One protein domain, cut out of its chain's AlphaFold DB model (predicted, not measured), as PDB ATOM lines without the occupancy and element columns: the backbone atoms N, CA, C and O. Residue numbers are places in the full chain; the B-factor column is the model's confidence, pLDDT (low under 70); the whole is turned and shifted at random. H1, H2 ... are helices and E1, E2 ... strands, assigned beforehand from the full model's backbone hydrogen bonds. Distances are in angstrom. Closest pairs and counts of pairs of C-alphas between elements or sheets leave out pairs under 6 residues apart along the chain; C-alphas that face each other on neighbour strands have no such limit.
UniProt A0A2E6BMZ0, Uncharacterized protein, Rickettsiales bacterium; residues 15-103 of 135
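Overview. This is residues 15 to 103 of the 135 residues of an uncharacterized protein of Rickettsiales bacterium (UniProt A0A2E6BMZ0). With little regular structure, this is mostly loop: the sheet E1 - E2 and two touching helices, H1 and H2, lie toward one end, and residues 50 to 97 swing out and back. The 89 printed residues run E1, H1, H2, E2, antiparallel sheet, class mixed, with 22 residues in named elements. It is loose, radius of gyration of the C-alphas 16.1 A, spanning 45 by 29 by 27 A.

Along the chain. Find E1, residues 15 to 17, 7.1 A, from C-alpha 15 at (120.803, 151.368, 113.094). E2, residues 98 to 103, runs 16.3 A to (129.183, 158.900, 116.252). H1, residues 20 to 28, spans 12.5 A; H2, residues 46 to 49, 6.3 A.

Arrangement. Between antiparallel E1 and E2, find N 16 and O 99 within hydrogen-bond range, 3.0 A. H1 touches H2, closest C-alphas Lys 22 and Ile 49, 7.3 A. H1 and E2 are apart. In H1 every O i to N i+4 pair is within hydrogen-bond range; H2 is too short for one.

Size, cuts and confidence. The farthest C-alphas, Asn 40 and Gly 77, are 45.6 A apart. The printed part has no cut; links H1 to H2 and H2 to E2 are long. No printed residue is under 70 in pLDDT.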
ATOM      1  N   LYS A  15     121.906 152.012 112.376       94.38
ATOM      2  CA  LYS A  15     120.803 151.368 113.094       94.38
ATOM      3  C   LYS A  15     121.005 149.864 113.112       94.38
ATOM      4  O   LYS A  15     121.385 149.286 112.098       94.38
ATOM      5  N   GLU A  16     120.741 149.246 114.253       95.31
ATOM      6  CA  GLU A  16     120.785 147.796 114.391       95.31
ATOM      7  C   GLU A  16     119.768 147.322 115.431       95.31
ATOM      8  O   GLU A  16     119.594 147.946 116.480       95.31
ATOM      9  N   THR A  17     119.108 146.203 115.135       96.12
ATOM     10  CA  THR A  17     118.290 145.476 116.106       96.12
ATOM     11  C   THR A  17     119.195 144.718 117.068       96.12
ATOM     12  O   THR A  17     120.046 143.929 116.652       96.12
ATOM     13  N   ILE A  18     118.989 144.911 118.365       96.44
ATOM     14  CA  ILE A  18     119.762 144.243 119.409       96.44
ATOM     15  C   ILE A  18     119.256 142.810 119.558       96.44
ATOM     16  O   ILE A  18     118.359 142.517 120.345       96.44
ATOM     17  N   SER A  19     119.805 141.915 118.742       95.88
ATOM     18  CA  SER A  19     119.412 140.507 118.689       95.88
ATOM     19  C   SER A  19     119.967 139.706 119.872       95.88
ATOM     20  O   SER A  19     121.086 139.948 120.340       95.88
ATOM     21  N   TYR A  20     119.187 138.741 120.356       96.75
ATOM     22  CA  TYR A  20     119.602 137.840 121.437       96.75
ATOM     23  C   TYR A  20     120.673 136.847 120.964       96.75
ATOM     24  O   TYR A  20     121.591 136.499 121.704       96.75
ATOM     25  N   GLU A  21     120.604 136.444 119.699       95.44
ATOM     26  CA  GLU A  21     121.486 135.459 119.070       95.44
ATOM     27  C   GLU A  21     122.947 135.917 119.086       95.44
ATOM     28  O   GLU A  21     123.838 135.143 119.429       95.44
ATOM     29  N   LYS A  22     123.215 137.200 118.809       95.38
ATOM     30  CA  LYS A  22     124.580 137.741 118.909       95.38
ATOM     31  C   LYS A  22     125.122 137.678 120.336       95.38
ATOM     32  O   LYS A  22     126.292 137.347 120.532       95.38
ATOM     33  N   ALA A  23     124.281 137.952 121.334       95.38
ATOM     34  CA  ALA A  23     124.678 137.840 122.733       95.38
ATOM     35  C   ALA A  23     124.960 136.384 123.132       95.38
ATOM     36  O   ALA A  23     125.883 136.155 123.912       95.38
ATOM     37  N   LEU A  24     124.249 135.401 122.563       94.81
ATOM     38  CA  LEU A  24     124.576 133.984 122.760       94.81
ATOM     39  C   LEU A  24     125.994 133.657 122.281       94.81
ATOM     40  O   LEU A  24     126.728 132.984 123.005       94.81
ATOM     41  N   TYR A  25     126.405 134.165 121.115       94.19
ATOM     42  CA  TYR A  25     127.756 133.926 120.598       94.19
ATOM     43  C   TYR A  25     128.836 134.496 121.516       94.19
ATOM     44  O   TYR A  25     129.796 133.796 121.824       94.19
ATOM     45  N   LEU A  26     128.669 135.730 122.008       93.62
ATOM     46  CA  LEU A  26     129.602 136.300 122.983       93.62
ATOM     47  C   LEU A  26     129.596 135.504 124.297       93.62
ATOM     48  O   LEU A  26     130.658 135.224 124.847       93.62
ATOM     49  N   ASN A  27     128.419 135.109 124.790       94.06
ATOM     50  CA  ASN A  27     128.292 134.336 126.024       94.06
ATOM     51  C   ASN A  27     129.039 132.996 125.947       94.06
ATOM     52  O   ASN A  27     129.678 132.601 126.919       94.06
ATOM     53  N   ALA A  28     128.998 132.332 124.789       93.25
ATOM     54  CA  ALA A  28     129.675 131.058 124.554       93.25
ATOM     55  C   ALA A  28     131.213 131.154 124.588       93.25
ATOM     56  O   ALA A  28     131.877 130.142 124.793       93.25
ATOM     57  N   LEU A  29     131.793 132.352 124.429       93.06
ATOM     58  CA  LEU A  29     133.244 132.555 124.543       93.06
ATOM     59  C   LEU A  29     133.742 132.478 125.994       93.06
ATOM     60  O   LEU A  29     134.937 132.290 126.232       93.06
ATOM     61  N   TYR A  30     132.855 132.628 126.979       91.56
ATOM     62  CA  TYR A  30     133.221 132.537 128.386       91.56
ATOM     63  C   TYR A  30     133.141 131.091 128.876       91.56
ATOM     64  O   TYR A  30     132.096 130.458 128.785       91.56
ATOM     65  N   LYS A  31     134.203 130.602 129.536       89.88
ATOM     66  CA  LYS A  31     134.139 129.338 130.302       89.88
ATOM     67  C   LYS A  31     133.055 129.386 131.387       89.88
ATOM     68  O   LYS A  31     132.374 128.401 131.642       89.88
ATOM     69  N   LYS A  32     132.908 130.550 132.024       88.62
ATOM     70  CA  LYS A  32     131.826 130.901 132.946       88.62
ATOM     71  C   LYS A  32     131.538 132.383 132.763       88.62
ATOM     72  O   LYS A  32     132.398 133.210 133.063       88.62
ATOM     73  N   SER A  33     130.369 132.715 132.223       83.81
ATOM     74  CA  SER A  33     130.021 134.115 131.983       83.81
ATOM     75  C   SER A  33     129.889 134.868 133.311       83.81
ATOM     76  O   SER A  33     129.213 134.376 134.218       83.81
ATOM     77  N   PRO A  34     130.494 136.064 133.444       81.31
ATOM     78  CA  PRO A  34     130.314 136.906 134.622       81.31
ATOM     79  C   PRO A  34     128.912 137.531 134.695       81.31
ATOM     80  O   PRO A  34     128.552 138.085 135.730       81.31
ATOM     81  N   TYR A  35     128.115 137.440 133.622       82.50
ATOM     82  CA  TYR A  35     126.752 137.965 133.569       82.50
ATOM     83  C   TYR A  35     125.775 136.866 133.138       82.50
ATOM     84  O   TYR A  35     125.943 136.309 132.050       82.50
ATOM     85  N   PRO A  36     124.733 136.556 133.933       81.75
ATOM     86  CA  PRO A  36     123.697 135.636 133.495       81.75
ATOM     87  C   PRO A  36     122.968 136.244 132.295       81.75
ATOM     88  O   PRO A  36     122.389 137.332 132.377       81.75
ATOM     89  N   LEU A  37     123.013 135.549 131.162       87.38
ATOM     90  CA  LEU A  37     122.345 135.996 129.951       87.38
ATOM     91  C   LEU A  37     120.844 135.693 130.056       87.38
ATOM     92  O   LEU A  37     120.401 134.565 129.860       87.38
ATOM     93  N   SER A  38     120.058 136.718 130.384       88.44
ATOM     94  CA  SER A  38     118.594 136.666 130.298       88.44
ATOM     95  C   SER A  38     118.125 136.954 128.869       88.44
ATOM     96  O   SER A  38     118.787 137.702 128.155       88.44
ATOM     97  N   LYS A  39     116.943 136.470 128.473       90.19
ATOM     98  CA  LYS A  39     116.318 136.825 127.181       90.19
ATOM     99  C   LYS A  39     115.715 138.236 127.136       90.19
ATOM    100  O   LYS A  39     115.260 138.667 126.083       90.19
ATOM    101  N   ASN A  40     115.719 138.965 128.254       93.88
ATOM    102  CA  ASN A  40     115.037 140.256 128.356       93.88
ATOM    103  C   ASN A  40     115.966 141.423 128.019       93.88
ATOM    104  O   ASN A  40     115.636 142.245 127.169       93.88
ATOM    105  N   PHE A  41     117.126 141.493 128.676       95.12
ATOM    106  CA  PHE A  41     118.018 142.648 128.588       95.12
ATOM    107  C   PHE A  41     119.446 142.256 128.239       95.12
ATOM    108  O   PHE A  41     119.991 141.299 128.796       95.12
ATOM    109  N   LEU A  42     120.063 143.065 127.380       95.19
ATOM    110  CA  LEU A  42     121.471 142.967 127.043       95.19
ATOM    111  C   LEU A  42     122.334 143.293 128.276       95.19
ATOM    112  O   LEU A  42     122.144 144.359 128.876       95.19
ATOM    113  N   PRO A  43     123.305 142.435 128.646       94.31
ATOM    114  CA  PRO A  43     124.229 142.739 129.730       94.31
ATOM    115  C   PRO A  43     125.024 144.030 129.494       94.31
ATOM    116  O   PRO A  43     125.397 144.385 128.370       94.31
ATOM    117  N   THR A  44     125.311 144.745 130.581       91.50
ATOM    118  CA  THR A  44     126.073 145.997 130.539       91.50
ATOM    119  C   THR A  44     127.430 145.779 129.871       91.50
ATOM    120  O   THR A  44     128.155 144.837 130.175       91.50
ATOM    121  N   GLY A  45     127.778 146.665 128.938       91.12
ATOM    122  CA  GLY A  45     129.023 146.565 128.176       91.12
ATOM    123  C   GLY A  45     128.969 145.621 126.975       91.12
ATOM    124  O   GLY A  45     129.870 145.682 126.156       91.12
ATOM    125  N   TRP A  46     127.919 144.824 126.769       94.31
ATOM    126  CA  TRP A  46     127.875 143.907 125.618       94.31
ATOM    127  C   TRP A  46     127.452 144.584 124.308       94.31
ATOM    128  O   TRP A  46     127.514 143.975 123.250       94.31
ATOM    129  N   HIS A  47     127.101 145.872 124.339       93.00
ATOM    130  CA  HIS A  47     126.765 146.661 123.147       93.00
ATOM    131  C   HIS A  47     127.886 146.713 122.087       93.00
ATOM    132  O   HIS A  47     127.606 147.020 120.932       93.00
ATOM    133  N   TRP A  48     129.135 146.397 122.449       92.31
ATOM    134  CA  TRP A  48     130.284 146.397 121.536       92.31
ATOM    135  C   TRP A  48     130.220 145.345 120.419       92.31
ATOM    136  O   TRP A  48     130.909 145.520 119.420       92.31
ATOM    137  N   ILE A  49     129.423 144.278 120.559       94.62
ATOM    138  CA  ILE A  49     129.283 143.238 119.514       94.62
ATOM    139  C   ILE A  49     128.236 143.583 118.443       94.62
ATOM    140  O   ILE A  49     128.043 142.828 117.488       94.62
ATOM    141  N   TYR A  50     127.541 144.704 118.632       95.44
ATOM    142  CA  TYR A  50     126.563 145.265 117.708       95.44
ATOM    143  C   TYR A  50     127.178 146.456 116.966       95.44
ATOM    144  O   TYR A  50     128.214 147.000 117.353       95.44
ATOM    145  N   PHE A  51     126.498 146.909 115.920       93.88
ATOM    146  CA  PHE A  51     126.917 147.973 115.008       93.88
ATOM    147  C   PHE A  51     128.221 147.650 114.283       93.88
ATOM    148  O   PHE A  51     129.090 148.516 114.130       93.88
ATOM    149  N   ASN A  52     128.354 146.392 113.855       89.00
ATOM    150  CA  ASN A  52     129.513 145.931 113.102       89.00
ATOM    151  C   ASN A  52     129.553 146.635 111.745       89.00
ATOM    152  O   ASN A  52     128.592 146.612 110.976       89.00
ATOM    153  N   GLU A  53     130.678 147.274 111.452       82.25
ATOM    154  CA  GLU A  53     130.850 148.022 110.214       82.25
ATOM    155  C   GLU A  53     131.087 147.042 109.053       82.25
ATOM    156  O   GLU A  53     132.075 146.309 109.035       82.25
ATOM    157  N   ASN A  54     130.176 147.016 108.076       82.19
ATOM    158  CA  ASN A  54     130.300 146.158 106.897       82.19
ATOM    159  C   ASN A  54     131.097 146.871 105.795       82.19
ATOM    160  O   ASN A  54     130.537 147.563 104.940       82.19
ATOM    161  N   TYR A  55     132.422 146.735 105.831       85.12
ATOM    162  CA  TYR A  55     133.297 147.289 104.801       85.12
ATOM    163  C   TYR A  55     133.667 146.255 103.747       85.12
ATOM    164  O   TYR A  55     133.999 145.113 104.055       85.12
ATOM    165  N   LYS A  56     133.716 146.691 102.483       89.31
ATOM    166  CA  LYS A  56     134.290 145.877 101.408       89.31
ATOM    167  C   LYS A  56     135.767 145.632 101.709       89.31
ATOM    168  O   LYS A  56     136.467 146.556 102.116       89.31
ATOM    169  N   LEU A  57     136.271 144.435 101.407       90.25
ATOM    170  CA  LEU A  57     137.677 144.074 101.633       90.25
ATOM    171  C   LEU A  57     138.655 145.099 101.028       90.25
ATOM    172  O   LEU A  57     139.628 145.489 101.666       90.25
ATOM    173  N   LYS A  58     138.341 145.636  99.840       92.19
ATOM    174  CA  LYS A  58     139.132 146.691  99.178       92.19
ATOM    175  C   LYS A  58     139.262 147.988  99.981       92.19
ATOM    176  O   LYS A  58     140.113 148.816  99.662       92.19
ATOM    177  N   ASP A  59     138.406 148.206 100.972       90.00
ATOM    178  CA  ASP A  59     138.406 149.380 101.839       90.00
ATOM    179  C   ASP A  59     139.159 149.144 103.152       90.00
ATOM    180  O   ASP A  59     139.406 150.101 103.888       90.00
ATOM    181  N   ILE A  60     139.573 147.904 103.416       89.12
ATOM    182  CA  ILE A  60     140.353 147.503 104.582       89.12
ATOM    183  C   ILE A  60     141.847 147.710 104.272       89.12
ATOM    184  O   ILE A  60     142.321 147.517 103.151       89.12
ATOM    185  N   SER A  61     142.580 148.227 105.250       87.31
ATOM    186  CA  SER A  61     144.029 148.431 105.209       87.31
ATOM    187  C   SER A  61     144.744 147.185 105.738       87.31
ATOM    188  O   SER A  61     144.137 146.346 106.394       87.31
ATOM    189  N   THR A  62     146.054 147.081 105.520       87.38
ATOM    190  CA  THR A  62     146.871 145.948 105.994       87.38
ATOM    191  C   THR A  62     146.854 145.753 107.518       87.38
ATOM    192  O   THR A  62     147.175 144.676 107.992       87.38
ATOM    193  N   ASP A  63     146.447 146.773 108.287       86.06
ATOM    194  CA  ASP A  63     146.263 146.722 109.743       86.06
ATOM    195  C   ASP A  63     144.858 146.243 110.168       86.06
ATOM    196  O   ASP A  63     144.489 146.383 111.331       86.06
ATOM    197  N   GLY A  64     144.045 145.724 109.239       85.88
ATOM    198  CA  GLY A  64     142.692 145.211 109.500       85.88
ATOM    199  C   GLY A  64     141.640 146.296 109.755       85.88
ATOM    200  O   GLY A  64     140.479 145.998 110.011       85.88
ATOM    201  N   HIS A  65     142.019 147.572 109.690       85.94
ATOM    202  CA  HIS A  65     141.116 148.702 109.897       85.94
ATOM    203  C   HIS A  65     140.743 149.366 108.576       85.94
ATOM    204  O   HIS A  65     141.478 149.272 107.593       85.94
ATOM    205  N   LEU A  66     139.655 150.142 108.564       87.62
ATOM    206  CA  LEU A  66     139.301 150.956 107.403       87.62
ATOM    207  C   LEU A  66     140.492 151.825 106.960       87.62
ATOM    208  O   LEU A  66     141.220 152.403 107.793       87.62
ATOM    209  N   LYS A  67     140.691 151.925 105.642       86.94
ATOM    210  CA  LYS A  67     141.690 152.798 105.019       86.94
ATOM    211  C   LYS A  67     141.587 154.220 105.580       86.94
ATOM    212  O   LYS A  67     140.509 154.804 105.707       86.94
ATOM    213  N   ARG A  68     142.750 154.774 105.940       82.06
ATOM    214  CA  ARG A  68     142.874 156.114 106.533       82.06
ATOM    215  C   ARG A  68     142.351 157.185 105.562       82.06
ATOM    216  O   ARG A  68     142.394 156.998 104.350       82.06
ATOM    217  N   GLY A  69     141.898 158.323 106.084       79.69
ATOM    218  CA  GLY A  69     141.399 159.446 105.278       79.69
ATOM    219  C   GLY A  69     139.894 159.432 104.996       79.69
ATOM    220  O   GLY A  69     139.382 160.451 104.539       79.69
ATOM    221  N   LYS A  70     139.184 158.329 105.282       75.00
ATOM    222  CA  LYS A  70     137.719 158.246 105.129       75.00
ATOM    223  C   LYS A  70     136.963 158.823 106.331       75.00
ATOM    224  O   LYS A  70     136.107 159.685 106.164       75.00
ATOM    225  N   ILE A  71     137.305 158.348 107.530       70.69
ATOM    226  CA  ILE A  71     136.643 158.721 108.796       70.69
ATOM    227  C   ILE A  71     137.569 159.570 109.674       70.69
ATOM    228  O   ILE A  71     137.123 160.489 110.349       70.69
ATOM    229  N   LEU A  72     138.874 159.298 109.617       75.00
ATOM    230  CA  LEU A  72     139.922 160.017 110.340       75.00
ATOM    231  C   LEU A  72     140.946 160.579 109.352       75.00
ATOM    232  O   LEU A  72     141.084 160.010 108.261       75.00
ATOM    233  N   PRO A  73     141.720 161.618 109.720       77.38
ATOM    234  CA  PRO A  73     142.814 162.082 108.885       77.38
ATOM    235  C   PRO A  73     143.759 160.961 108.467       77.38
ATOM    236  O   PRO A  73     143.991 159.989 109.191       77.38
ATOM    237  N   ALA A  74     144.341 161.114 107.280       77.88
ATOM    238  CA  ALA A  74     145.351 160.201 106.776       77.88
ATOM    239  C   ALA A  74     146.686 160.406 107.514       77.88
ATOM    240  O   ALA A  74     147.627 160.976 106.968       77.88
ATOM    241  N   PHE A  75     146.769 159.946 108.763       78.06
ATOM    242  CA  PHE A  75     148.011 159.868 109.532       78.06
ATOM    243  C   PHE A  75     148.895 158.745 108.950       78.06
ATOM    244  O   PHE A  75     148.896 157.616 109.445       78.06
ATOM    245  N   LYS A  76     149.601 159.019 107.842       71.19
ATOM    246  CA  LYS A  76     150.515 158.060 107.188       71.19
ATOM    247  C   LYS A  76     151.686 157.701 108.115       71.19
ATOM    248  O   LYS A  76     152.211 158.578 108.786       71.19
ATOM    249  N   GLY A  77     152.081 156.426 108.147       73.25
ATOM    250  CA  GLY A  77     153.223 155.930 108.935       73.25
ATOM    251  C   GLY A  77     152.956 155.693 110.427       73.25
ATOM    252  O   GLY A  77     153.780 155.087 111.101       73.25
ATOM    253  N   TYR A  78     151.798 156.106 110.956       75.75
ATOM    254  CA  TYR A  78     151.470 155.923 112.371       75.75
ATOM    255  C   TYR A  78     150.733 154.601 112.623       75.75
ATOM    256  O   TYR A  78     149.729 154.305 111.962       75.75
ATOM    257  N   LYS A  79     151.183 153.842 113.631       85.81
ATOM    258  CA  LYS A  79     150.413 152.734 114.221       85.81
ATOM    259  C   LYS A  79     149.174 153.289 114.934       85.81
ATOM    260  O   LYS A  79     149.204 154.400 115.464       85.81
ATOM    261  N   ARG A  80     148.079 152.526 114.929       87.56
ATOM    262  CA  ARG A  80     146.843 152.860 115.653       87.56
ATOM    263  C   ARG A  80     146.821 152.080 116.966       87.56
ATOM    264  O   ARG A  80     147.247 150.933 116.995       87.56
ATOM    265  N   MET A  81     146.346 152.704 118.036       89.94
ATOM    266  CA  MET A  81     146.080 152.035 119.309       89.94
ATOM    267  C   MET A  81     144.814 152.611 119.933       89.94
ATOM    268  O   MET A  81     144.510 153.791 119.740       89.94
ATOM    269  N   TYR A  82     144.102 151.791 120.701       90.44
ATOM    270  CA  TYR A  82     143.044 152.277 121.573       90.44
ATOM    271  C   TYR A  82     143.675 152.889 122.823       90.44
ATOM    272  O   TYR A  82     144.288 152.191 123.623       90.44
ATOM    273  N   ALA A  83     143.554 154.208 122.972       93.06
ATOM    274  CA  ALA A  83     144.158 154.944 124.083       93.06
ATOM    275  C   ALA A  83     143.279 154.980 125.351       93.06
ATOM    276  O   ALA A  83     143.647 155.634 126.323       93.06
ATOM    277  N   GLY A  84     142.120 154.311 125.336       95.38
ATOM    278  CA  GLY A  84     141.137 154.312 126.420       95.38
ATOM    279  C   GLY A  84     139.812 154.974 126.033       95.38
ATOM    280  O   GLY A  84     139.661 155.526 124.942       95.38
ATOM    281  N   GLY A  85     138.842 154.921 126.946       93.81
ATOM    282  CA  GLY A  85     137.517 155.502 126.745       93.81
ATOM    283  C   GLY A  85     136.718 155.609 128.039       93.81
ATOM    284  O   GLY A  85     137.051 154.982 129.041       93.81
ATOM    285  N   LYS A  86     135.659 156.423 127.999       95.25
ATOM    286  CA  LYS A  86     134.679 156.586 129.078       95.25
ATOM    287  C   LYS A  86     133.319 156.115 128.576       95.25
ATOM    288  O   LYS A  86     132.905 156.513 127.489       95.25
ATOM    289  N   LEU A  87     132.641 155.293 129.371       94.81
ATOM    290  CA  LEU A  87     131.309 154.771 129.080       94.81
ATOM    291  C   LEU A  87     130.352 155.179 130.197       94.81
ATOM    292  O   LEU A  87     130.674 155.016 131.369       94.81
ATOM    293  N   ASP A  88     129.174 155.675 129.820       95.31
ATOM    294  CA  ASP A  88     128.101 156.032 130.745       95.31
ATOM    295  C   ASP A  88     126.835 155.239 130.376       95.31
ATOM    296  O   ASP A  88     126.201 155.501 129.352       95.31
ATOM    297  N   PHE A  89     126.444 154.274 131.212       92.81
ATOM    298  CA  PHE A  89     125.251 153.451 130.992       92.81
ATOM    299  C   PHE A  89     124.028 154.105 131.636       92.81
ATOM    300  O   PHE A  89     123.890 154.113 132.856       92.81
ATOM    301  N   LYS A  90     123.147 154.692 130.818       92.69
ATOM    302  CA  LYS A  90     121.979 155.446 131.311       92.69
ATOM    303  C   LYS A  90     120.720 154.601 131.487       92.69
ATOM    304  O   LYS A  90     119.883 154.943 132.314       92.69
ATOM    305  N   LYS A  91     120.559 153.539 130.692       91.75
ATOM    306  CA  LYS A  91     119.387 152.651 130.686       91.75
ATOM    307  C   LYS A  91     119.806 151.234 130.290       91.75
ATOM    308  O   LYS A  91     120.818 151.064 129.609       91.75
ATOM    309  N   LYS A  92     119.027 150.233 130.711       92.69
ATOM    310  CA  LYS A  92     119.130 148.863 130.182       92.69
ATOM    311  C   LYS A  92     118.619 148.843 128.737       92.69
ATOM    312  O   LYS A  92     117.746 149.634 128.397       92.69
ATOM    313  N   ILE A  93     119.165 147.946 127.923       93.94
ATOM    314  CA  ILE A  93     118.780 147.752 126.518       93.94
ATOM    315  C   ILE A  93     118.015 146.435 126.434       93.94
ATOM    316  O   ILE A  93     118.535 145.416 126.898       93.94
ATOM    317  N   ARG A  94     116.798 146.440 125.891       95.12
ATOM    318  CA  ARG A  94     115.997 145.222 125.725       95.12
ATOM    319  C   ARG A  94     116.382 144.528 124.419       95.12
ATOM    320  O   ARG A  94     116.649 145.177 123.409       95.12
ATOM    321  N   PHE A  95     116.412 143.200 124.424       96.50
ATOM    322  CA  PHE A  95     116.565 142.458 123.172       96.50
ATOM    323  C   PHE A  95     115.357 142.691 122.253       96.50
ATOM    324  O   PHE A  95     114.227 142.827 122.723       96.50
ATOM    325  N   GLY A  96     115.609 142.760 120.946       95.56
ATOM    326  CA  GLY A  96     114.618 143.098 119.921       95.56
ATOM    327  C   GLY A  96     114.441 144.601 119.674       95.56
ATOM    328  O   GLY A  96     113.838 144.972 118.672       95.56
ATOM    329  N   GLU A  97     114.990 145.478 120.522       94.44
ATOM    330  CA  GLU A  97     114.940 146.924 120.277       94.44
ATOM    331  C   GLU A  97     115.856 147.337 119.124       94.44
ATOM    332  O   GLU A  97     116.968 146.824 118.969       94.44
ATOM    333  N   ILE A  98     115.407 148.321 118.343       95.94
ATOM    334  CA  ILE A  98     116.233 148.983 117.333       95.94
ATOM    335  C   ILE A  98     116.945 150.158 117.994       95.94
ATOM    336  O   ILE A  98     116.326 151.147 118.406       95.94
ATOM    337  N   LEU A  99     118.269 150.069 118.058       95.50
ATOM    338  CA  LEU A  99     119.115 151.155 118.520       95.50
ATOM    339  C   LEU A  99     119.778 151.862 117.339       95.50
ATOM    340  O   LEU A  99     120.141 151.249 116.339       95.50
ATOM    341  N   GLU A 100     119.971 153.167 117.484       95.75
ATOM    342  CA  GLU A 100     120.745 154.007 116.581       95.75
ATOM    343  C   GLU A 100     122.048 154.437 117.267       95.75
ATOM    344  O   GLU A 100     122.028 155.123 118.294       95.75
ATOM    345  N   LYS A 101     123.191 154.040 116.702       95.38
ATOM    346  CA  LYS A 101     124.533 154.479 117.094       95.38
ATOM    347  C   LYS A 101     124.910 155.715 116.290       95.38
ATOM    348  O   LYS A 101     125.197 155.626 115.100       95.38
ATOM    349  N   ILE A 102     124.997 156.849 116.969       94.69
ATOM    350  CA  ILE A 102     125.430 158.128 116.409       94.69
ATOM    351  C   ILE A 102     126.864 158.383 116.861       94.69
ATOM    352  O   ILE A 102     127.153 158.342 118.057       94.69
ATOM    353  N   SER A 103     127.774 158.662 115.933       93.00
ATOM    354  CA  SER A 103     129.183 158.900 116.252       93.00
ATOM    355  C   SER A 103     129.791 160.046 115.453       93.00
ATOM    356  O   SER A 103     129.386 160.305 114.323       93.00
TER     357      SER A 103